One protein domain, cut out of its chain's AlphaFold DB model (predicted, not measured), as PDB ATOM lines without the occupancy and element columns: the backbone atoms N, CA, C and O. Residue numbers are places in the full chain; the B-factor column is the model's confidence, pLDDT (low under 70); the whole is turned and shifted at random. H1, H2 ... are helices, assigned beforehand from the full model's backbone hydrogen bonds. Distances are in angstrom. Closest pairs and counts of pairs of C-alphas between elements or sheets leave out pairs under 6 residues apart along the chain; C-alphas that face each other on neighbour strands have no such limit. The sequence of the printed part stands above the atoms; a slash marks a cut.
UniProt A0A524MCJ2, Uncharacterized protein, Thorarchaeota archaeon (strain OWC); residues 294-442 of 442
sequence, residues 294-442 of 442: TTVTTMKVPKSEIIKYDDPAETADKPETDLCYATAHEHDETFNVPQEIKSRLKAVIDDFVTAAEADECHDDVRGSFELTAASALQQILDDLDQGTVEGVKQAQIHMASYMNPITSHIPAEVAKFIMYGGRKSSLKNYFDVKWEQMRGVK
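This is residues 294 to 442 of the 442 residues of an uncharacterized protein of Thorarchaeota archaeon (strain OWC) (UniProt A0A524MCJ2). What shape does the model have? A long helical hairpin, H1 and H2, makes one end, H3 folds back beside part of H2, and short H5 packs at a steep tilt on H3 and on residues 341 to 345 of H1, while H6 lies away toward the other end. Before H1, residues 294 to 338, with no named element, run toward the H6 end and fold back. What builds it, and how compact is it? The printed part has 149 residues with six named helices, H1 to H6 in order, and no named strand: all helix. It is loose, with a radius of gyration of the C-alphas of 18.8 A and spans of 66 by 32 by 24 A.

Where do the long helices lie? After C-alpha 294 at (-17.553, 41.443, -17.684), H1 holds residues 339 to 359, 30.1 A long, from C-alpha 339 at (-13.024, 19.556, -42.195). H2 holds residues 364 to 385, 31.1 A. What follows? H3 is residues 389 to 401, 18.6 A; H4 404 to 407; H5 412 to 419. H6, residues 427 to 439, 18.0 A, ends with C-alpha 439 at (-11.638, -15.970, -35.958).

Which helices touch? H1 and H2, a hairpin, touch at a shallow tilt of 17 degrees, closest C-alphas Ala 356 and Gly 367, 4.3 A. H2, with residues 379 to 385 alone, touches H3, also a hairpin, at 23 degrees, closest C-alphas Asp 383 and Gly 391, 4.5 A. Which stay apart? H6 touches no helix. Are the backbones helical? Every O i to N i+4 pair is within hydrogen-bond range in H1, H2, H3, H5 and H6; H4 is too short for one.

How far does it reach? The C-alphas of Cys 361 and Lys 442, the two farthest apart, are 66.0 A apart. Is anything cut or uncertain? The printed part has no cut, and 48 residues are under pLDDT 70, among them 308 to 331.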
ATOM      1  N   THR A 294     -19.010  41.580 -17.931       44.19
ATOM      2  CA  THR A 294     -17.553  41.443 -17.684       44.19
ATOM      3  C   THR A 294     -17.121  40.105 -17.079       44.19
ATOM      4  O   THR A 294     -15.932  39.775 -17.118       44.19
ATOM      5  N   THR A 295     -18.046  39.305 -16.545       48.09
ATOM      6  CA  THR A 295     -17.713  38.004 -15.932       48.09
ATOM      7  C   THR A 295     -17.524  36.880 -16.947       48.09
ATOM      8  O   THR A 295     -16.780  35.949 -16.649       48.09
ATOM      9  N   VAL A 296     -18.090  36.982 -18.154       50.78
ATOM     10  CA  VAL A 296     -17.910  35.960 -19.203       50.78
ATOM     11  C   VAL A 296     -16.746  36.309 -20.140       50.78
ATOM     12  O   VAL A 296     -15.929  35.453 -20.461       50.78
ATOM     13  N   THR A 297     -16.575  37.581 -20.496       46.69
ATOM     14  CA  THR A 297     -15.647  38.000 -21.567       46.69
ATOM     15  C   THR A 297     -14.169  38.017 -21.153       46.69
ATOM     16  O   THR A 297     -13.284  38.012 -22.006       46.69
ATOM     17  N   THR A 298     -13.869  38.009 -19.848       38.88
ATOM     18  CA  THR A 298     -12.477  38.069 -19.346       38.88
ATOM     19  C   THR A 298     -11.983  36.768 -18.723       38.88
ATOM     20  O   THR A 298     -10.801  36.659 -18.379       38.88
ATOM     21  N   MET A 299     -12.839  35.749 -18.608       44.44
ATOM     22  CA  MET A 299     -12.361  34.398 -18.350       44.44
ATOM     23  C   MET A 299     -11.876  33.839 -19.677       44.44
ATOM     24  O   MET A 299     -12.633  33.245 -20.435       44.44
ATOM     25  N   LYS A 300     -10.592  34.072 -19.968       49.34
ATOM     26  CA  LYS A 300      -9.840  33.304 -20.959       49.34
ATOM     27  C   LYS A 300     -10.184  31.842 -20.692       49.34
ATOM     28  O   LYS A 300      -9.754  31.344 -19.651       49.34
ATOM     29  N   VAL A 301     -11.035  31.252 -21.544       53.62
ATOM     30  CA  VAL A 301     -11.630  29.926 -21.327       53.62
ATOM     31  C   VAL A 301     -10.488  29.035 -20.868       53.62
ATOM     32  O   VAL A 301      -9.505  28.924 -21.614       53.62
ATOM     33  N   PRO A 302     -10.495  28.560 -19.607       52.38
ATOM     34  CA  PRO A 302      -9.391  27.770 -19.110       52.38
ATOM     35  C   PRO A 302      -9.302  26.595 -20.065       52.38
ATOM     36  O   PRO A 302     -10.257  25.830 -20.183       52.38
ATOM     37  N   LYS A 303      -8.202  26.550 -20.829       57.22
ATOM     38  CA  LYS A 303      -7.906  25.459 -21.751       57.22
ATOM     39  C   LYS A 303      -8.149  24.198 -20.941       57.22
ATOM     40  O   LYS A 303      -7.494  24.058 -19.907       57.22
ATOM     41  N   SER A 304      -9.158  23.424 -21.344       58.66
ATOM     42  CA  SER A 304      -9.677  22.287 -20.591       58.66
ATOM     43  C   SER A 304      -8.492  21.533 -20.005       58.66
ATOM     44  O   SER A 304      -7.559  21.161 -20.724       58.66
ATOM     45  N   GLU A 305      -8.447  21.428 -18.674       66.25
ATOM     46  CA  GLU A 305      -7.453  20.567 -18.053       66.25
ATOM     47  C   GLU A 305      -7.717  19.181 -18.622       66.25
ATOM     48  O   GLU A 305      -8.812  18.649 -18.454       66.25
ATOM     49  N   ILE A 306      -6.745  18.657 -19.376       67.25
ATOM     50  CA  ILE A 306      -6.830  17.331 -19.981       67.25
ATOM     51  C   ILE A 306      -7.181  16.384 -18.841       67.25
ATOM     52  O   ILE A 306      -6.384  16.212 -17.912       67.25
ATOM     53  N   ILE A 307      -8.402  15.847 -18.873       70.00
ATOM     54  CA  ILE A 307      -8.871  14.918 -17.857       70.00
ATOM     55  C   ILE A 307      -7.997  13.687 -18.025       70.00
ATOM     56  O   ILE A 307      -8.176  12.920 -18.968       70.00
ATOM     57  N   LYS A 308      -7.006  13.543 -17.141       68.44
ATOM     58  CA  LYS A 308      -6.117  12.388 -17.142       68.44
ATOM     59  C   LYS A 308      -6.969  11.156 -16.880       68.44
ATOM     60  O   LYS A 308      -7.539  11.016 -15.799       68.44
ATOM     61  N   TYR A 309      -7.071  10.290 -17.877       60.16
ATOM     62  CA  TYR A 309      -7.684   8.988 -17.705       60.16
ATOM     63  C   TYR A 309      -6.682   8.083 -16.997       60.16
ATOM     64  O   TYR A 309      -5.701   7.650 -17.597       60.16
ATOM     65  N   ASP A 310      -6.932   7.789 -15.725       53.78
ATOM     66  CA  ASP A 310      -6.366   6.592 -15.115       53.78
ATOM     67  C   ASP A 310      -7.139   5.411 -15.705       53.78
ATOM     68  O   ASP A 310      -8.255   5.122 -15.272       53.78
ATOM     69  N   ASP A 311      -6.597   4.776 -16.749       52.41
ATOM     70  CA  ASP A 311      -7.112   3.487 -17.213       52.41
ATOM     71  C   ASP A 311      -6.916   2.497 -16.053       52.41
ATOM     72  O   ASP A 311      -5.772   2.203 -15.693       52.41
ATOM     73  N   PRO A 312      -7.984   1.998 -15.397       49.06
ATOM     74  CA  PRO A 312      -7.854   1.168 -14.200       49.06
ATOM     75  C   PRO A 312      -7.304  -0.237 -14.502       49.06
ATOM     76  O   PRO A 312      -7.423  -1.144 -13.679       49.06
ATOM     77  N   ALA A 313      -6.720  -0.449 -15.678       42.25
ATOM     78  CA  ALA A 313      -5.974  -1.643 -15.998       42.25
ATOM     79  C   ALA A 313      -4.775  -1.295 -16.877       42.25
ATOM     80  O   ALA A 313      -4.935  -0.934 -18.041       42.25
ATOM     81  N   GLU A 314      -3.574  -1.534 -16.355       47.75
ATOM     82  CA  GLU A 314      -2.472  -1.967 -17.208       47.75
ATOM     83  C   GLU A 314      -3.002  -3.118 -18.078       47.75
ATOM     84  O   GLU A 314      -3.398  -4.177 -17.589       47.75
ATOM     85  N   THR A 315      -3.120  -2.854 -19.374       49.84
ATOM     86  CA  THR A 315      -3.904  -3.601 -20.367       49.84
ATOM     87  C   THR A 315      -3.249  -4.928 -20.770       49.84
ATOM     88  O   THR A 315      -3.366  -5.362 -21.910       49.84
ATOM     89  N   ALA A 316      -2.529  -5.578 -19.855       53.84
ATOM     90  CA  ALA A 316      -1.862  -6.848 -20.117       53.84
ATOM     91  C   ALA A 316      -2.805  -8.061 -19.989       53.84
ATOM     92  O   ALA A 316      -2.575  -9.062 -20.659       53.84
ATOM     93  N   ASP A 317      -3.877  -7.970 -19.185       47.12
ATOM     94  CA  ASP A 317      -4.654  -9.156 -18.767       47.12
ATOM     95  C   ASP A 317      -6.160  -9.131 -19.115       47.12
ATOM     96  O   ASP A 317      -6.911 -10.007 -18.677       47.12
ATOM     97  N   LYS A 318      -6.652  -8.165 -19.902       50.00
ATOM     98  CA  LYS A 318      -8.066  -8.173 -20.334       50.00
ATOM     99  C   LYS A 318      -8.232  -8.993 -21.623       50.00
ATOM    100  O   LYS A 318      -7.459  -8.795 -22.557       50.00
ATOM    101  N   PRO A 319      -9.228  -9.896 -21.711       43.03
ATOM    102  CA  PRO A 319      -9.425 -10.717 -22.900       43.03
ATOM    103  C   PRO A 319      -9.808  -9.840 -24.100       43.03
ATOM    104  O   PRO A 319     -10.760  -9.064 -24.022       43.03
ATOM    105  N   GLU A 320      -9.112 -10.021 -25.229       45.28
ATOM    106  CA  GLU A 320      -9.326  -9.334 -26.524       45.28
ATOM    107  C   GLU A 320     -10.764  -9.441 -27.079       45.28
ATOM    108  O   GLU A 320     -11.095  -8.860 -28.107       45.28
ATOM    109  N   THR A 321     -11.652 -10.189 -26.425       40.78
ATOM    110  CA  THR A 321     -13.003 -10.498 -26.902       40.78
ATOM    111  C   THR A 321     -14.065  -9.455 -26.555       40.78
ATOM    112  O   THR A 321     -15.208  -9.603 -26.999       40.78
ATOM    113  N   ASP A 322     -13.739  -8.427 -25.769       39.44
ATOM    114  CA  ASP A 322     -14.717  -7.412 -25.377       39.44
ATOM    115  C   ASP A 322     -14.971  -6.433 -26.542       39.44
ATOM    116  O   ASP A 322     -14.088  -5.686 -26.965       39.44
ATOM    117  N   LEU A 323     -16.191  -6.456 -27.096       41.47
ATOM    118  CA  LEU A 323     -16.617  -5.721 -28.306       41.47
ATOM    119  C   LEU A 323     -16.375  -4.210 -28.249       41.47
ATOM    120  O   LEU A 323     -16.274  -3.559 -29.288       41.47
ATOM    121  N   CYS A 324     -16.296  -3.664 -27.040       44.78
ATOM    122  CA  CYS A 324     -16.040  -2.252 -26.793       44.78
ATOM    123  C   CYS A 324     -14.539  -1.909 -26.741       44.78
ATOM    124  O   CYS A 324     -14.195  -0.737 -26.871       44.78
ATOM    125  N   TYR A 325     -13.654  -2.903 -26.583       46.09
ATOM    126  CA  TYR A 325     -12.213  -2.715 -26.356       46.09
ATOM    127  C   TYR A 325     -11.308  -3.323 -27.433       46.09
ATOM    128  O   TYR A 325     -10.213  -2.810 -27.636       46.09
ATOM    129  N   ALA A 326     -11.755  -4.337 -28.182       42.22
ATOM    130  CA  ALA A 326     -10.924  -5.045 -29.171       42.22
ATOM    131  C   ALA A 326     -10.373  -4.158 -30.312       42.22
ATOM    132  O   ALA A 326      -9.450  -4.543 -31.020       42.22
ATOM    133  N   THR A 327     -10.927  -2.955 -30.499       51.25
ATOM    134  CA  THR A 327     -10.410  -1.946 -31.443       51.25
ATOM    135  C   THR A 327     -10.229  -0.578 -30.786       51.25
ATOM    136  O   THR A 327     -10.346   0.453 -31.458       51.25
ATOM    137  N   ALA A 328     -10.004  -0.541 -29.471       54.28
ATOM    138  CA  ALA A 328      -9.657   0.686 -28.774       54.28
ATOM    139  C   ALA A 328      -8.241   1.092 -29.200       54.28
ATOM    140  O   ALA A 328      -7.256   0.539 -28.728       54.28
ATOM    141  N   HIS A 329      -8.160   2.031 -30.142       59.56
ATOM    142  CA  HIS A 329      -6.902   2.680 -30.492       59.56
ATOM    143  C   HIS A 329      -6.263   3.285 -29.241       59.56
ATOM    144  O   HIS A 329      -6.970   3.768 -28.345       59.56
ATOM    145  N   GLU A 330      -4.933   3.277 -29.219       68.25
ATOM    146  CA  GLU A 330      -4.162   3.993 -28.211       68.25
ATOM    147  C   GLU A 330      -4.601   5.464 -28.195       68.25
ATOM    148  O   GLU A 330      -4.945   6.051 -29.224       68.25
ATOM    149  N   HIS A 331      -4.644   6.062 -27.004       67.19
ATOM    150  CA  HIS A 331      -5.188   7.408 -26.807       67.19
ATOM    151  C   HIS A 331      -4.453   8.477 -27.640       67.19
ATOM    152  O   HIS A 331      -5.084   9.423 -28.122       67.19
ATOM    153  N   ASP A 332      -3.162   8.252 -27.893       75.56
ATOM    154  CA  ASP A 332      -2.276   9.136 -28.650       75.56
ATOM    155  C   ASP A 332      -2.360   8.954 -30.177       75.56
ATOM    156  O   ASP A 332      -1.684   9.665 -30.927       75.56
ATOM    157  N   GLU A 333      -3.164   8.009 -30.680       82.81
ATOM    158  CA  GLU A 333      -3.230   7.757 -32.117       82.81
ATOM    159  C   GLU A 333      -3.828   8.961 -32.858       82.81
ATOM    160  O   GLU A 333      -4.901   9.479 -32.523       82.81
ATOM    161  N   THR A 334      -3.115   9.422 -33.890       86.31
ATOM    162  CA  THR A 334      -3.536  10.570 -34.693       86.31
ATOM    163  C   THR A 334      -4.773  10.214 -35.504       86.31
ATOM    164  O   THR A 334      -4.764   9.284 -36.312       86.31
ATOM    165  N   PHE A 335      -5.821  11.003 -35.340       85.44
ATOM    166  CA  PHE A 335      -7.117  10.810 -35.948       85.44
ATOM    167  C   PHE A 335      -7.511  12.036 -36.785       85.44
ATOM    168  O   PHE A 335      -7.563  13.168 -36.304       85.44
ATOM    169  N   ASN A 336      -7.803  11.825 -38.072       89.75
ATOM    170  CA  ASN A 336      -8.124  12.919 -38.988       89.75
ATOM    171  C   ASN A 336      -9.621  13.256 -38.948       89.75
ATOM    172  O   ASN A 336     -10.443  12.584 -39.580       89.75
ATOM    173  N   VAL A 337      -9.975  14.317 -38.223       92.69
ATOM    174  CA  VAL A 337     -11.345  14.837 -38.174       92.69
ATOM    175  C   VAL A 337     -11.694  15.526 -39.506       92.69
ATOM    176  O   VAL A 337     -10.976  16.441 -39.919       92.69
ATOM    177  N   PRO A 338     -12.797  15.148 -40.186       95.50
ATOM    178  CA  PRO A 338     -13.206  15.788 -41.434       95.50
ATOM    179  C   PRO A 338     -13.419  17.299 -41.271       95.50
ATOM    180  O   PRO A 338     -14.104  17.743 -40.352       95.50
ATOM    181  N   GLN A 339     -12.894  18.090 -42.211       96.00
ATOM    182  CA  GLN A 339     -13.024  19.556 -42.195       96.00
ATOM    183  C   GLN A 339     -14.483  20.026 -42.247       96.00
ATOM    184  O   GLN A 339     -14.822  21.037 -41.642       96.00
ATOM    185  N   GLU A 340     -15.362  19.261 -42.898       96.06
ATOM    186  CA  GLU A 340     -16.805  19.529 -42.932       96.06
ATOM    187  C   GLU A 340     -17.404  19.589 -41.517       96.06
ATOM    188  O   GLU A 340     -18.141  20.522 -41.203       96.06
ATOM    189  N   ILE A 341     -17.016  18.659 -40.636       96.25
ATOM    190  CA  ILE A 341     -17.491  18.594 -39.245       96.25
ATOM    191  C   ILE A 341     -17.039  19.833 -38.467       96.25
ATOM    192  O   ILE A 341     -17.862  20.481 -37.821       96.25
ATOM    193  N   LYS A 342     -15.761  20.211 -38.595       96.50
ATOM    194  CA  LYS A 342     -15.208  21.410 -37.944       96.50
ATOM    195  C   LYS A 342     -15.873  22.686 -38.446       96.50
ATOM    196  O   LYS A 342     -16.263  23.530 -37.648       96.50
ATOM    197  N   SER A 343     -16.052  22.805 -39.762       97.81
ATOM    198  CA  SER A 343     -16.667  23.984 -40.379       97.81
ATOM    199  C   SER A 343     -18.120  24.185 -39.947       97.81
ATOM    200  O   SER A 343     -18.514  25.310 -39.659       97.81
ATOM    201  N   ARG A 344     -18.902  23.101 -39.832       97.62
ATOM    202  CA  ARG A 344     -20.291  23.174 -39.365       97.62
ATOM    203  C   ARG A 344     -20.388  23.519 -37.888       97.62
ATOM    204  O   ARG A 344     -21.239  24.318 -37.526       97.62
ATOM    205  N   LEU A 345     -19.529  22.937 -37.051       97.06
ATOM    206  CA  LEU A 345     -19.498  23.274 -35.629       97.06
ATOM    207  C   LEU A 345     -19.107  24.744 -35.426       97.06
ATOM    208  O   LEU A 345     -19.755  25.442 -34.656       97.06
ATOM    209  N   LYS A 346     -18.118  25.229 -36.184       97.94
ATOM    210  CA  LYS A 346     -17.711  26.635 -36.171       97.94
ATOM    211  C   LYS A 346     -18.830  27.581 -36.613       97.94
ATOM    212  O   LYS A 346     -19.038  28.584 -35.951       97.94
ATOM    213  N   ALA A 347     -19.574  27.239 -37.665       98.19
ATOM    214  CA  ALA A 347     -20.712  28.046 -38.102       98.19
ATOM    215  C   ALA A 347     -21.761  28.213 -36.987       98.19
ATOM    216  O   ALA A 347     -22.203  29.324 -36.737       98.19
ATOM    217  N   VAL A 348     -22.085  27.139 -36.256       98.00
ATOM    218  CA  VAL A 348     -23.023  27.219 -35.119       98.00
ATOM    219  C   VAL A 348     -22.463  28.064 -33.971       98.00
ATOM    220  O   VAL A 348     -23.210  28.800 -33.335       98.00
ATOM    221  N   ILE A 349     -21.157  27.980 -33.696       97.69
ATOM    222  CA  ILE A 349     -20.508  28.843 -32.696       97.69
ATOM    223  C   ILE A 349     -20.624  30.315 -33.112       97.69
ATOM    224  O   ILE A 349     -21.024  31.140 -32.294       97.69
ATOM    225  N   ASP A 350     -20.324  30.630 -34.373       97.94
ATOM    226  CA  ASP A 350     -20.416  31.990 -34.913       97.94
ATOM    227  C   ASP A 350     -21.869  32.515 -34.858       97.94
ATOM    228  O   ASP A 350     -22.084  33.678 -34.512       97.94
ATOM    229  N   ASP A 351     -22.867  31.655 -35.106       97.69
ATOM    230  CA  ASP A 351     -24.292  31.989 -34.962       97.69
ATOM    231  C   ASP A 351     -24.643  32.358 -33.509       97.69
ATOM    232  O   ASP A 351     -25.307  33.368 -33.280       97.69
ATOM    233  N   PHE A 352     -24.166  31.594 -32.516       97.31
ATOM    234  CA  PHE A 352     -24.386  31.908 -31.095       97.31
ATOM    235  C   PHE A 352     -23.677  33.180 -30.642       97.31
ATOM    236  O   PHE A 352     -24.232  33.933 -29.850       97.31
ATOM    237  N   VAL A 353     -22.460  33.432 -31.127       96.88
ATOM    238  CA  VAL A 353     -21.733  34.671 -30.817       96.88
ATOM    239  C   VAL A 353     -22.463  35.873 -31.416       96.88
ATOM    240  O   VAL A 353     -22.668  36.866 -30.725       96.88
ATOM    241  N   THR A 354     -22.923  35.760 -32.663       97.12
ATOM    242  CA  THR A 354     -23.686  36.823 -33.335       97.12
ATOM    243  C   THR A 354     -25.032  37.071 -32.647       97.12
ATOM    244  O   THR A 354     -25.436  38.221 -32.483       97.12
ATOM    245  N   ALA A 355     -25.726  36.008 -32.229       95.69
ATOM    246  CA  ALA A 355     -26.976  36.115 -31.480       95.69
ATOM    247  C   ALA A 355     -26.750  36.797 -30.121       95.69
ATOM    248  O   ALA A 355     -27.461  37.749 -29.797       95.69
ATOM    249  N   ALA A 356     -25.685  36.415 -29.408       95.56
ATOM    250  CA  ALA A 356     -25.362  37.008 -28.122       95.56
ATOM    251  C   ALA A 356     -25.090  38.511 -28.252       95.56
ATOM    252  O   ALA A 356     -25.626  39.292 -27.471       95.56
ATOM    253  N   GLU A 357     -24.312  38.923 -29.258       94.81
ATOM    254  CA  GLU A 357     -24.033  40.335 -29.553       94.81
ATOM    255  C   GLU A 357     -25.304  41.130 -29.897       94.81
ATOM    256  O   GLU A 357     -25.413  42.304 -29.538       94.81
ATOM    257  N   ALA A 358     -26.280  40.507 -30.565       95.00
ATOM    258  CA  ALA A 358     -27.562  41.138 -30.868       95.00
ATOM    259  C   ALA A 358     -28.442  41.298 -29.614       95.00
ATOM    260  O   ALA A 358     -29.076  42.342 -29.427       95.00
ATOM    261  N   ASP A 359     -28.450  40.293 -28.736       92.50
ATOM    262  CA  ASP A 359     -29.285  40.260 -27.533       92.50
ATOM    263  C   ASP A 359     -28.698  41.054 -26.353       92.50
ATOM    264  O   ASP A 359     -29.445  41.406 -25.437       92.50
ATOM    265  N   GLU A 360     -27.418  41.459 -26.403       83.81
ATOM    266  CA  GLU A 360     -26.769  42.342 -25.411       83.81
ATOM    267  C   GLU A 360     -27.535  43.654 -25.145       83.81
ATOM    268  O   GLU A 360     -27.298  44.316 -24.134       83.81
ATOM    269  N   CYS A 361     -28.423  44.071 -26.051       81.06
ATOM    270  CA  CYS A 361     -29.231  45.277 -25.891       81.06
ATOM    271  C   CYS A 361     -30.620  45.013 -25.280       81.06
ATOM    272  O   CYS A 361     -31.263  45.963 -24.835       81.06
ATOM    273  N   HIS A 362     -31.139  43.784 -25.345       83.88
ATOM    274  CA  HIS A 362     -32.559  43.497 -25.094       83.88
ATOM    275  C   HIS A 362     -32.788  42.507 -23.948       83.88
ATOM    276  O   HIS A 362     -33.716  42.713 -23.165       83.88
ATOM    277  N   ASP A 363     -31.967  41.460 -23.824       92.75
ATOM    278  CA  ASP A 363     -32.137  40.419 -22.808       92.75
ATOM    279  C   ASP A 363     -30.783  39.856 -22.346       92.75
ATOM    280  O   ASP A 363     -30.218  38.932 -22.937       92.75
ATOM    281  N   ASP A 364     -30.286  40.393 -21.227       92.62
ATOM    282  CA  ASP A 364     -29.044  39.960 -20.575       92.62
ATOM    283  C   ASP A 364     -29.016  38.450 -20.280       92.62
ATOM    284  O   ASP A 364     -27.951  37.826 -20.318       92.62
ATOM    285  N   VAL A 365     -30.168  37.852 -19.950       93.94
ATOM    286  CA  VAL A 365     -30.249  36.433 -19.576       93.94
ATOM    287  C   VAL A 365     -30.027  35.571 -20.808       93.94
ATOM    288  O   VAL A 365     -29.268  34.599 -20.758       93.94
ATOM    289  N   ARG A 366     -30.656  35.951 -21.921       93.88
ATOM    290  CA  ARG A 366     -30.514  35.242 -23.186       93.88
ATOM    291  C   ARG A 366     -29.108  35.384 -23.765       93.88
ATOM    292  O   ARG A 366     -28.492  34.362 -24.058       93.88
ATOM    293  N   GLY A 367     -28.552  36.597 -23.792       95.12
ATOM    294  CA  GLY A 367     -27.168  36.814 -24.229       95.12
ATOM    295  C   GLY A 367     -26.154  36.023 -23.389       95.12
ATOM    296  O   GLY A 367     -25.232  35.404 -23.922       95.12
ATOM    297  N   SER A 368     -26.368  35.936 -22.069       94.19
ATOM    298  CA  SER A 368     -25.516  35.132 -21.176       94.19
ATOM    299  C   SER A 368     -25.590  33.630 -21.478       94.19
ATOM    300  O   SER A 368     -24.575  32.925 -21.410       94.19
ATOM    301  N   PHE A 369     -26.779  33.122 -21.814       95.38
ATOM    302  CA  PHE A 369     -26.962  31.729 -22.219       95.38
ATOM    303  C   PHE A 369     -26.259  31.437 -23.547       95.38
ATOM    304  O   PHE A 369     -25.532  30.447 -23.641       95.38
ATOM    305  N   GLU A 370     -26.424  32.304 -24.545       96.50
ATOM    306  CA  GLU A 370     -25.841  32.139 -25.879       96.50
ATOM    307  C   GLU A 370     -24.303  32.175 -25.834       96.50
ATOM    308  O   GLU A 370     -23.655  31.303 -26.414       96.50
ATOM    309  N   LEU A 371     -23.702  33.063 -25.028       95.94
ATOM    310  CA  LEU A 371     -22.253  33.045 -24.770       95.94
ATOM    311  C   LEU A 371     -21.787  31.755 -24.080       95.94
ATOM    312  O   LEU A 371     -20.726  31.215 -24.405       95.94
ATOM    313  N   THR A 372     -22.571  31.245 -23.128       96.06
ATOM    314  CA  THR A 372     -22.261  29.982 -22.438       96.06
ATOM    315  C   THR A 372     -22.320  28.803 -23.412       96.06
ATOM    316  O   THR A 372     -21.433  27.947 -23.393       96.06
ATOM    317  N   ALA A 373     -23.320  28.780 -24.297       96.56
ATOM    318  CA  ALA A 373     -23.458  27.773 -25.343       96.56
ATOM    319  C   ALA A 373     -22.299  27.844 -26.352       96.56
ATOM    320  O   ALA A 373     -21.687  26.814 -26.638       96.56
ATOM    321  N   ALA A 374     -21.932  29.042 -26.820       97.06
ATOM    322  CA  ALA A 374     -20.785  29.249 -27.705       97.06
ATOM    323  C   ALA A 374     -19.480  28.728 -27.079       97.06
ATOM    324  O   ALA A 374     -18.729  27.998 -27.722       97.06
ATOM    325  N   SER A 375     -19.240  29.038 -25.800       96.62
ATOM    326  CA  SER A 375     -18.063  28.573 -25.055       96.62
ATOM    327  C   SER A 375     -18.017  27.044 -24.920       96.62
ATOM    328  O   SER A 375     -16.977  26.429 -25.152       96.62
ATOM    329  N   ALA A 376     -19.151  26.408 -24.614       96.38
ATOM    330  CA  ALA A 376     -19.258  24.950 -24.531       96.38
ATOM    331  C   ALA A 376     -18.991  24.267 -25.887       96.38
ATOM    332  O   ALA A 376     -18.246  23.292 -25.975       96.38
ATOM    333  N   LEU A 377     -19.548  24.799 -26.977       97.06
ATOM    334  CA  LEU A 377     -19.300  24.273 -28.323       97.06
ATOM    335  C   LEU A 377     -17.851  24.500 -28.779       97.06
ATOM    336  O   LEU A 377     -17.283  23.643 -29.457       97.06
ATOM    337  N   GLN A 378     -17.233  25.609 -28.366       97.44
ATOM    338  CA  GLN A 378     -15.820  25.880 -28.620       97.44
ATOM    339  C   GLN A 378     -14.910  24.851 -27.933       97.44
ATOM    340  O   GLN A 378     -13.946  24.414 -28.550       97.44
ATOM    341  N   GLN A 379     -15.238  24.388 -26.719       96.56
ATOM    342  CA  GLN A 379     -14.485  23.311 -26.054       96.56
ATOM    343  C   GLN A 379     -14.515  22.006 -26.863       96.56
ATOM    344  O   GLN A 379     -13.476  21.382 -27.061       96.56
ATOM    345  N   ILE A 380     -15.680  21.631 -27.407       96.75
ATOM    346  CA  ILE A 380     -15.792  20.467 -28.301       96.75
ATOM    347  C   ILE A 380     -14.926  20.661 -29.554       96.75
ATOM    348  O   ILE A 380     -14.268  19.720 -29.998       96.75
ATOM    349  N   LEU A 381     -14.920  21.861 -30.144       97.06
ATOM    350  CA  LEU A 381     -14.097  22.151 -31.319       97.06
ATOM    351  C   LEU A 381     -12.599  22.040 -30.998       97.06
ATOM    352  O   LEU A 381     -11.871  21.409 -31.763       97.06
ATOM    353  N   ASP A 382     -12.165  22.588 -29.863       96.75
ATOM    354  CA  ASP A 382     -10.779  22.540 -29.396       96.75
ATOM    355  C   ASP A 382     -10.314  21.092 -29.157       96.75
ATOM    356  O   ASP A 382      -9.201  20.726 -29.540       96.75
ATOM    357  N   ASP A 383     -11.177  20.242 -28.591       95.94
ATOM    358  CA  ASP A 383     -10.905  18.813 -28.405       95.94
ATOM    359  C   ASP A 383     -10.778  18.075 -29.749       95.94
ATOM    360  O   ASP A 383      -9.861  17.276 -29.952       95.94
ATOM    361  N   LEU A 384     -11.645  18.382 -30.720       95.19
ATOM    362  CA  LEU A 384     -11.558  17.836 -32.081       95.19
ATOM    363  C   LEU A 384     -10.357  18.388 -32.873       95.19
ATOM    364  O   LEU A 384      -9.889  17.756 -33.831       95.19
ATOM    365  N   ASP A 385      -9.842  19.560 -32.506       95.69
ATOM    366  CA  ASP A 385      -8.643  20.161 -33.087       95.69
ATOM    367  C   ASP A 385      -7.347  19.500 -32.625       95.69
ATOM    368  O   ASP A 385      -6.362  19.551 -33.365       95.69
ATOM    369  N   GLN A 386      -7.366  18.774 -31.502       93.88
ATOM    370  CA  GLN A 386      -6.239  17.931 -31.091       93.88
ATOM    371  C   GLN A 386      -5.921  16.861 -32.144       93.88
ATOM    372  O   GLN A 386      -4.759  16.499 -32.323       93.88
ATOM    373  N   GLY A 387      -6.937  16.386 -32.878       92.88
ATOM    374  CA  GLY A 387      -6.757  15.384 -33.929       92.88
ATOM    375  C   GLY A 387      -6.222  14.059 -33.388       92.88
ATOM    376  O   GLY A 387      -5.444  13.392 -34.066       92.88
ATOM    377  N   THR A 388      -6.600  13.697 -32.164       93.06
ATOM    378  CA  THR A 388      -6.249  12.442 -31.488       93.06
ATOM    379  C   THR A 388      -7.519  11.678 -31.126       93.06
ATOM    380  O   THR A 388      -8.615  12.247 -31.068       93.06
ATOM    381  N   VAL A 389      -7.391  10.376 -30.875       88.88
ATOM    382  CA  VAL A 389      -8.502   9.559 -30.359       88.88
ATOM    383  C   VAL A 389      -8.937  10.046 -28.974       88.88
ATOM    384  O   VAL A 389     -10.133  10.063 -28.680       88.88
ATOM    385  N   GLU A 390      -7.991  10.493 -28.144       89.62
ATOM    386  CA  GLU A 390      -8.295  11.136 -26.867       89.62
ATOM    387  C   GLU A 390      -9.182  12.374 -27.041       89.62
ATOM    388  O   GLU A 390     -10.212  12.462 -26.378       89.62
ATOM    389  N   GLY A 391      -8.857  13.268 -27.978       92.38
ATOM    390  CA  GLY A 391      -9.664  14.460 -28.246       92.38
ATOM    391  C   GLY A 391     -11.110  14.121 -28.617       92.38
ATOM    392  O   GLY A 391     -12.052  14.731 -28.120       92.38
ATOM    393  N   VAL A 392     -11.329  13.066 -29.408       93.88
ATOM    394  CA  VAL A 392     -12.693  12.613 -29.737       93.88
ATOM    395  C   VAL A 392     -13.426  12.053 -28.508       93.88
ATOM    396  O   VAL A 392     -14.623  12.299 -28.350       93.88
ATOM    397  N   LYS A 393     -12.730  11.335 -27.617       91.44
ATOM    398  CA  LYS A 393     -13.308  10.847 -26.351       91.44
ATOM    399  C   LYS A 393     -13.655  12.005 -25.410       91.44
ATOM    400  O   LYS A 393     -14.744  12.001 -24.842       91.44
ATOM    401  N   GLN A 394     -12.787  13.009 -25.290       93.19
ATOM    402  CA  GLN A 394     -13.056  14.216 -24.497       93.19
ATOM    403  C   GLN A 394     -14.275  14.967 -25.042       93.19
ATOM    404  O   GLN A 394     -15.213  15.242 -24.293       93.19
ATOM    405  N   ALA A 395     -14.348  15.155 -26.364       95.44
ATOM    406  CA  ALA A 395     -15.512  15.737 -27.026       95.44
ATOM    407  C   ALA A 395     -16.807  14.951 -26.739       95.44
ATOM    408  O   ALA A 395     -17.865  15.545 -26.530       95.44
ATOM    409  N   GLN A 396     -16.740  13.615 -26.690       94.75
ATOM    410  CA  GLN A 396     -17.882  12.769 -26.335       94.75
ATOM    411  C   GLN A 396     -18.316  12.958 -24.875       94.75
ATOM    412  O   GLN A 396     -19.517  13.003 -24.605       94.75
ATOM    413  N   ILE A 397     -17.368  13.098 -23.944       93.81
ATOM    414  CA  ILE A 397     -17.664  13.374 -22.532       93.81
ATOM    415  C   ILE A 397     -18.287  14.758 -22.369       93.81
ATOM    416  O   ILE A 397     -19.319  14.869 -21.711       93.81
ATOM    417  N   HIS A 398     -17.715  15.790 -22.990       94.81
ATOM    418  CA  HIS A 398     -18.279  17.139 -22.971       94.81
ATOM    419  C   HIS A 398     -19.698  17.161 -23.549       94.81
ATOM    420  O   HIS A 398     -20.619  17.682 -22.926       94.81
ATOM    421  N   MET A 399     -19.928  16.492 -24.680       95.06
ATOM    422  CA  MET A 399     -21.265  16.395 -25.264       95.06
ATOM    423  C   MET A 399     -22.272  15.677 -24.346       95.06
ATOM    424  O   MET A 399     -23.445  16.036 -24.343       95.06
ATOM    425  N   ALA A 400     -21.837  14.680 -23.568       93.69
ATOM    426  CA  ALA A 400     -22.691  13.975 -22.611       93.69
ATOM    427  C   ALA A 400     -22.914  14.749 -21.298       93.69
ATOM    428  O   ALA A 400     -23.915  14.514 -20.622       93.69
ATOM    429  N   SER A 401     -21.990  15.639 -20.920       94.50
ATOM    430  CA  SER A 401     -22.083  16.441 -19.696       94.50
ATOM    431  C   SER A 401     -22.902  17.719 -19.882       94.50
ATOM    432  O   SER A 401     -23.481  18.223 -18.917       94.50
ATOM    433  N   TYR A 402     -22.985  18.240 -21.107       94.00
ATOM    434  CA  TYR A 402     -23.793  19.414 -21.408       94.00
ATOM    435  C   TYR A 402     -25.299  19.124 -21.342       94.00
ATOM    436  O   TYR A 402     -25.791  18.059 -21.711       94.00
ATOM    437  N   MET A 403     -26.052  20.121 -20.875       90.50
ATOM    438  CA  MET A 403     -27.506  20.038 -20.738       90.50
ATOM    439  C   MET A 403     -28.199  20.040 -22.109       90.50
ATOM    440  O   MET A 403     -27.714  20.647 -23.066       90.50
ATOM    441  N   ASN A 404     -29.395  19.441 -22.165       91.44
ATOM    442  CA  ASN A 404     -30.199  19.297 -23.387       91.44
ATOM    443  C   ASN A 404     -30.366  20.585 -24.231       91.44
ATOM    444  O   ASN A 404     -30.320  20.493 -25.457       91.44
ATOM    445  N   PRO A 405     -30.516  21.792 -23.639       92.69
ATOM    446  CA  PRO A 405     -30.606  23.020 -24.424       92.69
ATOM    447  C   PRO A 405     -29.392  23.235 -25.330       92.69
ATOM    448  O   PRO A 405     -29.573  23.532 -26.499       92.69
ATOM    449  N   ILE A 406     -28.171  22.990 -24.848       94.31
ATOM    450  CA  ILE A 406     -26.942  23.190 -25.633       94.31
ATOM    451  C   ILE A 406     -26.794  22.087 -26.686       94.31
ATOM    452  O   ILE A 406     -26.496  22.360 -27.848       94.31
ATOM    453  N   THR A 407     -27.042  20.832 -26.304       93.44
ATOM    454  CA  THR A 407     -26.840  19.684 -27.200       93.44
ATOM    455  C   THR A 407     -27.827  19.661 -28.367       93.44
ATOM    456  O   THR A 407     -27.482  19.165 -29.439       93.44
ATOM    457  N   SER A 408     -29.015  20.256 -28.205       96.00
ATOM    458  CA  SER A 408     -30.020  20.372 -29.269       96.00
ATOM    459  C   SER A 408     -29.573  21.220 -30.467       96.00
ATOM    460  O   SER A 408     -30.055  21.007 -31.580       96.00
ATOM    461  N   HIS A 409     -28.615  22.130 -30.263       95.94
ATOM    462  CA  HIS A 409     -28.065  22.983 -31.318       95.94
ATOM    463  C   HIS A 409     -26.847  22.372 -32.021       95.94
ATOM    464  O   HIS A 409     -26.381  22.906 -33.027       95.94
ATOM    465  N   ILE A 410     -26.335  21.232 -31.545       96.81
ATOM    466  CA  ILE A 410     -25.241  20.528 -32.216       96.81
ATOM    467  C   ILE A 410     -25.787  19.901 -33.510       96.81
ATOM    468  O   ILE A 410     -26.730  19.105 -33.453       96.81
ATOM    469  N   PRO A 411     -25.194  20.176 -34.690       97.38
ATOM    470  CA  PRO A 411     -25.667  19.587 -35.934       97.38
ATOM    471  C   PRO A 411     -25.648  18.057 -35.863       97.38
ATOM    472  O   PRO A 411     -24.658  17.456 -35.441       97.38
ATOM    473  N   ALA A 412     -26.711  17.409 -36.345       96.19
ATOM    474  CA  ALA A 412     -26.876  15.957 -36.228       96.19
ATOM    475  C   ALA A 412     -25.700  15.151 -36.816       96.19
ATOM    476  O   ALA A 412     -25.401  14.054 -36.350       96.19
ATOM    477  N   GLU A 413     -25.022  15.681 -37.837       95.19
ATOM    478  CA  GLU A 413     -23.822  15.066 -38.415       95.19
ATOM    479  C   GLU A 413     -22.622  15.104 -37.461       95.19
ATOM    480  O   GLU A 413     -21.917  14.104 -37.340       95.19
ATOM    481  N   VAL A 414     -22.428  16.218 -36.747       96.00
ATOM    482  CA  VAL A 414     -21.374  16.385 -35.735       96.00
ATOM    483  C   VAL A 414     -21.664  15.480 -34.539       96.00
ATOM    484  O   VAL A 414     -20.800  14.708 -34.133       96.00
ATOM    485  N   ALA A 415     -22.906  15.483 -34.044       95.56
ATOM    486  CA  ALA A 415     -23.320  14.626 -32.935       95.56
ATOM    487  C   ALA A 415     -23.146  13.134 -33.264       95.56
ATOM    488  O   ALA A 415     -22.566  12.385 -32.480       95.56
ATOM    489  N   LYS A 416     -23.582  12.689 -34.455       93.75
ATOM    490  CA  LYS A 416     -23.358  11.309 -34.918       93.75
ATOM    491  C   LYS A 416     -21.870  10.987 -34.999       93.75
ATOM    492  O   LYS A 416     -21.459   9.930 -34.539       93.75
ATOM    493  N   PHE A 417     -21.068  11.884 -35.565       93.69
ATOM    494  CA  PHE A 417     -19.628  11.689 -35.681       93.69
ATOM    495  C   PHE A 417     -18.958  11.488 -34.315       93.69
ATOM    496  O   PHE A 417     -18.206  10.528 -34.152       93.69
ATOM    497  N   ILE A 418     -19.279  12.331 -33.329       94.00
ATOM    498  CA  ILE A 418     -18.753  12.230 -31.962       94.00
ATOM    499  C   ILE A 418     -19.245  10.941 -31.282       94.00
ATOM    500  O   ILE A 418     -18.436  10.197 -30.737       94.00
ATOM    501  N   MET A 419     -20.540  10.609 -31.379       90.94
ATOM    502  CA  MET A 419     -21.098   9.381 -30.786       90.94
ATOM    503  C   MET A 419     -20.493   8.092 -31.360       90.94
ATOM    504  O   MET A 419     -20.393   7.095 -30.651       90.94
ATOM    505  N   TYR A 420     -20.082   8.096 -32.631       88.38
ATOM    506  CA  TYR A 420     -19.404   6.956 -33.258       88.38
ATOM    507  C   TYR A 420     -17.883   6.945 -33.033       88.38
ATOM    508  O   TYR A 420     -17.173   6.178 -33.690       88.38
ATOM    509  N   GLY A 421     -17.359   7.795 -32.143       87.62
ATOM    510  CA  GLY A 421     -15.925   7.881 -31.865       87.62
ATOM    511  C   GLY A 421     -15.117   8.307 -33.093       87.62
ATOM    512  O   GLY A 421     -14.026   7.798 -33.332       87.62
ATOM    513  N   GLY A 422     -15.691   9.166 -33.942       82.94
ATOM    514  CA  GLY A 422     -15.078   9.656 -35.177       82.94
ATOM    515  C   GLY A 422     -15.107   8.664 -36.346       82.94
ATOM    516  O   GLY A 422     -14.811   9.018 -37.489       82.94
ATOM    517  N   ARG A 423     -15.510   7.409 -36.137       78.12
ATOM    518  CA  ARG A 423     -15.547   6.423 -37.220       78.12
ATOM    519  C   ARG A 423     -16.804   6.605 -38.065       78.12
ATOM    520  O   ARG A 423     -17.924   6.627 -37.563       78.12
ATOM    521  N   LYS A 424     -16.644   6.637 -39.392       69.50
ATOM    522  CA  LYS A 424     -17.781   6.403 -40.291       69.50
ATOM    523  C   LYS A 424     -18.237   4.962 -40.070       69.50
ATOM    524  O   LYS A 424     -17.442   4.033 -40.239       69.50
ATOM    525  N   SER A 425     -19.495   4.772 -39.682       62.94
ATOM    526  CA  SER A 425     -20.119   3.459 -39.532       62.94
ATOM    527  C   SER A 425     -20.232   2.786 -40.903       62.94
ATOM    528  O   SER A 425     -21.245   2.852 -41.591       62.94
ATOM    529  N   SER A 426     -19.141   2.171 -41.358       72.25
ATOM    530  CA  SER A 426     -19.150   1.373 -42.574       72.25
ATOM    531  C   SER A 426     -19.555  -0.058 -42.237       72.25
ATOM    532  O   SER A 426     -19.138  -0.614 -41.220       72.25
ATOM    533  N   LEU A 427     -20.344  -0.676 -43.121       73.81
ATOM    534  CA  LEU A 427     -20.681  -2.100 -43.033       73.81
ATOM    535  C   LEU A 427     -19.411  -2.952 -42.906       73.81
ATOM    536  O   LEU A 427     -19.394  -3.946 -42.192       73.81
ATOM    537  N   LYS A 428     -18.338  -2.519 -43.578       73.81
ATOM    538  CA  LYS A 428     -17.023  -3.141 -43.514       73.81
ATOM    539  C   LYS A 428     -16.460  -3.134 -42.091       73.81
ATOM    540  O   LYS A 428     -16.086  -4.194 -41.631       73.81
ATOM    541  N   ASN A 429     -16.505  -2.014 -41.367       66.31
ATOM    542  CA  ASN A 429     -16.054  -1.970 -39.968       66.31
ATOM    543  C   ASN A 429     -16.875  -2.906 -39.074       66.31
ATOM    544  O   ASN A 429     -16.322  -3.591 -38.223       66.31
ATOM    545  N   TYR A 430     -18.192  -2.973 -39.291       69.81
ATOM    546  CA  TYR A 430     -19.042  -3.911 -38.558       69.81
ATOM    547  C   TYR A 430     -18.672  -5.371 -38.863       69.81
ATOM    548  O   TYR A 430     -18.626  -6.210 -37.964       69.81
ATOM    549  N   PHE A 431     -18.385  -5.678 -40.131       76.81
ATOM    550  CA  PHE A 431     -17.956  -7.008 -40.543       76.81
ATOM    551  C   PHE A 431     -16.551  -7.346 -40.081       76.81
ATOM    552  O   PHE A 431     -16.378  -8.480 -39.672       76.81
ATOM    553  N   ASP A 432     -15.597  -6.420 -40.113       68.75
ATOM    554  CA  ASP A 432     -14.211  -6.642 -39.699       68.75
ATOM    555  C   ASP A 432     -14.160  -6.958 -38.195       68.75
ATOM    556  O   ASP A 432     -13.631  -8.002 -37.826       68.75
ATOM    557  N   VAL A 433     -14.866  -6.186 -37.354       65.06
ATOM    558  CA  VAL A 433     -15.005  -6.471 -35.908       65.06
ATOM    559  C   VAL A 433     -15.654  -7.839 -35.669       65.06
ATOM    560  O   VAL A 433     -15.167  -8.653 -34.883       65.06
ATOM    561  N   LYS A 434     -16.747  -8.142 -36.380       70.69
ATOM    562  CA  LYS A 434     -17.441  -9.430 -36.249       70.69
ATOM    563  C   LYS A 434     -16.606 -10.601 -36.781       70.69
ATOM    564  O   LYS A 434     -16.700 -11.710 -36.257       70.69
ATOM    565  N   TRP A 435     -15.809 -10.385 -37.828       70.06
ATOM    566  CA  TRP A 435     -14.918 -11.393 -38.401       70.06
ATOM    567  C   TRP A 435     -13.739 -11.675 -37.474       70.06
ATOM    568  O   TRP A 435     -13.392 -12.839 -37.297       70.06
ATOM    569  N   GLU A 436     -13.141 -10.650 -36.874       67.56
ATOM    570  CA  GLU A 436     -12.066 -10.807 -35.891       67.56
ATOM    571  C   GLU A 436     -12.552 -11.593 -34.671       67.56
ATOM    572  O   GLU A 436     -11.927 -12.594 -34.313       67.56
ATOM    573  N   GLN A 437     -13.742 -11.276 -34.144       66.69
ATOM    574  CA  GLN A 437     -14.376 -12.081 -33.095       66.69
ATOM    575  C   GLN A 437     -14.603 -13.541 -33.506       66.69
ATOM    576  O   GLN A 437     -14.349 -14.459 -32.729       66.69
ATOM    577  N   MET A 438     -15.078 -13.777 -34.732       70.50
ATOM    578  CA  MET A 438     -15.338 -15.129 -35.242       70.50
ATOM    579  C   MET A 438     -14.057 -15.933 -35.487       70.50
ATOM    580  O   MET A 438     -14.099 -17.162 -35.443       70.50
ATOM    581  N   ARG A 439     -12.922 -15.279 -35.768       71.06
ATOM    582  CA  ARG A 439     -11.638 -15.970 -35.958       71.06
ATOM    583  C   ARG A 439     -10.993 -16.409 -34.661       71.06
ATOM    584  O   ARG A 439     -10.107 -17.254 -34.753       71.06
ATOM    585  N   GLY A 440     -11.429 -15.884 -33.512       50.47
ATOM    586  CA  GLY A 440     -10.841 -16.220 -32.218       50.47
ATOM    587  C   GLY A 440      -9.319 -16.176 -32.298       50.47
ATOM    588  O   GLY A 440      -8.668 -17.181 -32.004       50.47
ATOM    589  N   VAL A 441      -8.776 -15.072 -32.829       47.62
ATOM    590  CA  VAL A 441      -7.334 -14.842 -32.745       47.62
ATOM    591  C   VAL A 441      -7.011 -14.894 -31.251       47.62
ATOM    592  O   VAL A 441      -7.695 -14.274 -30.444       47.62
ATOM    593  N   LYS A 442      -6.133 -15.837 -30.921       42.31
ATOM    594  CA  LYS A 442      -5.757 -16.247 -29.572       42.31
ATOM    595  C   LYS A 442      -4.591 -15.429 -29.075       42.31
ATOM    596  O   LYS A 442      -3.685 -15.204 -29.914       42.31
TER     597      LYS A 442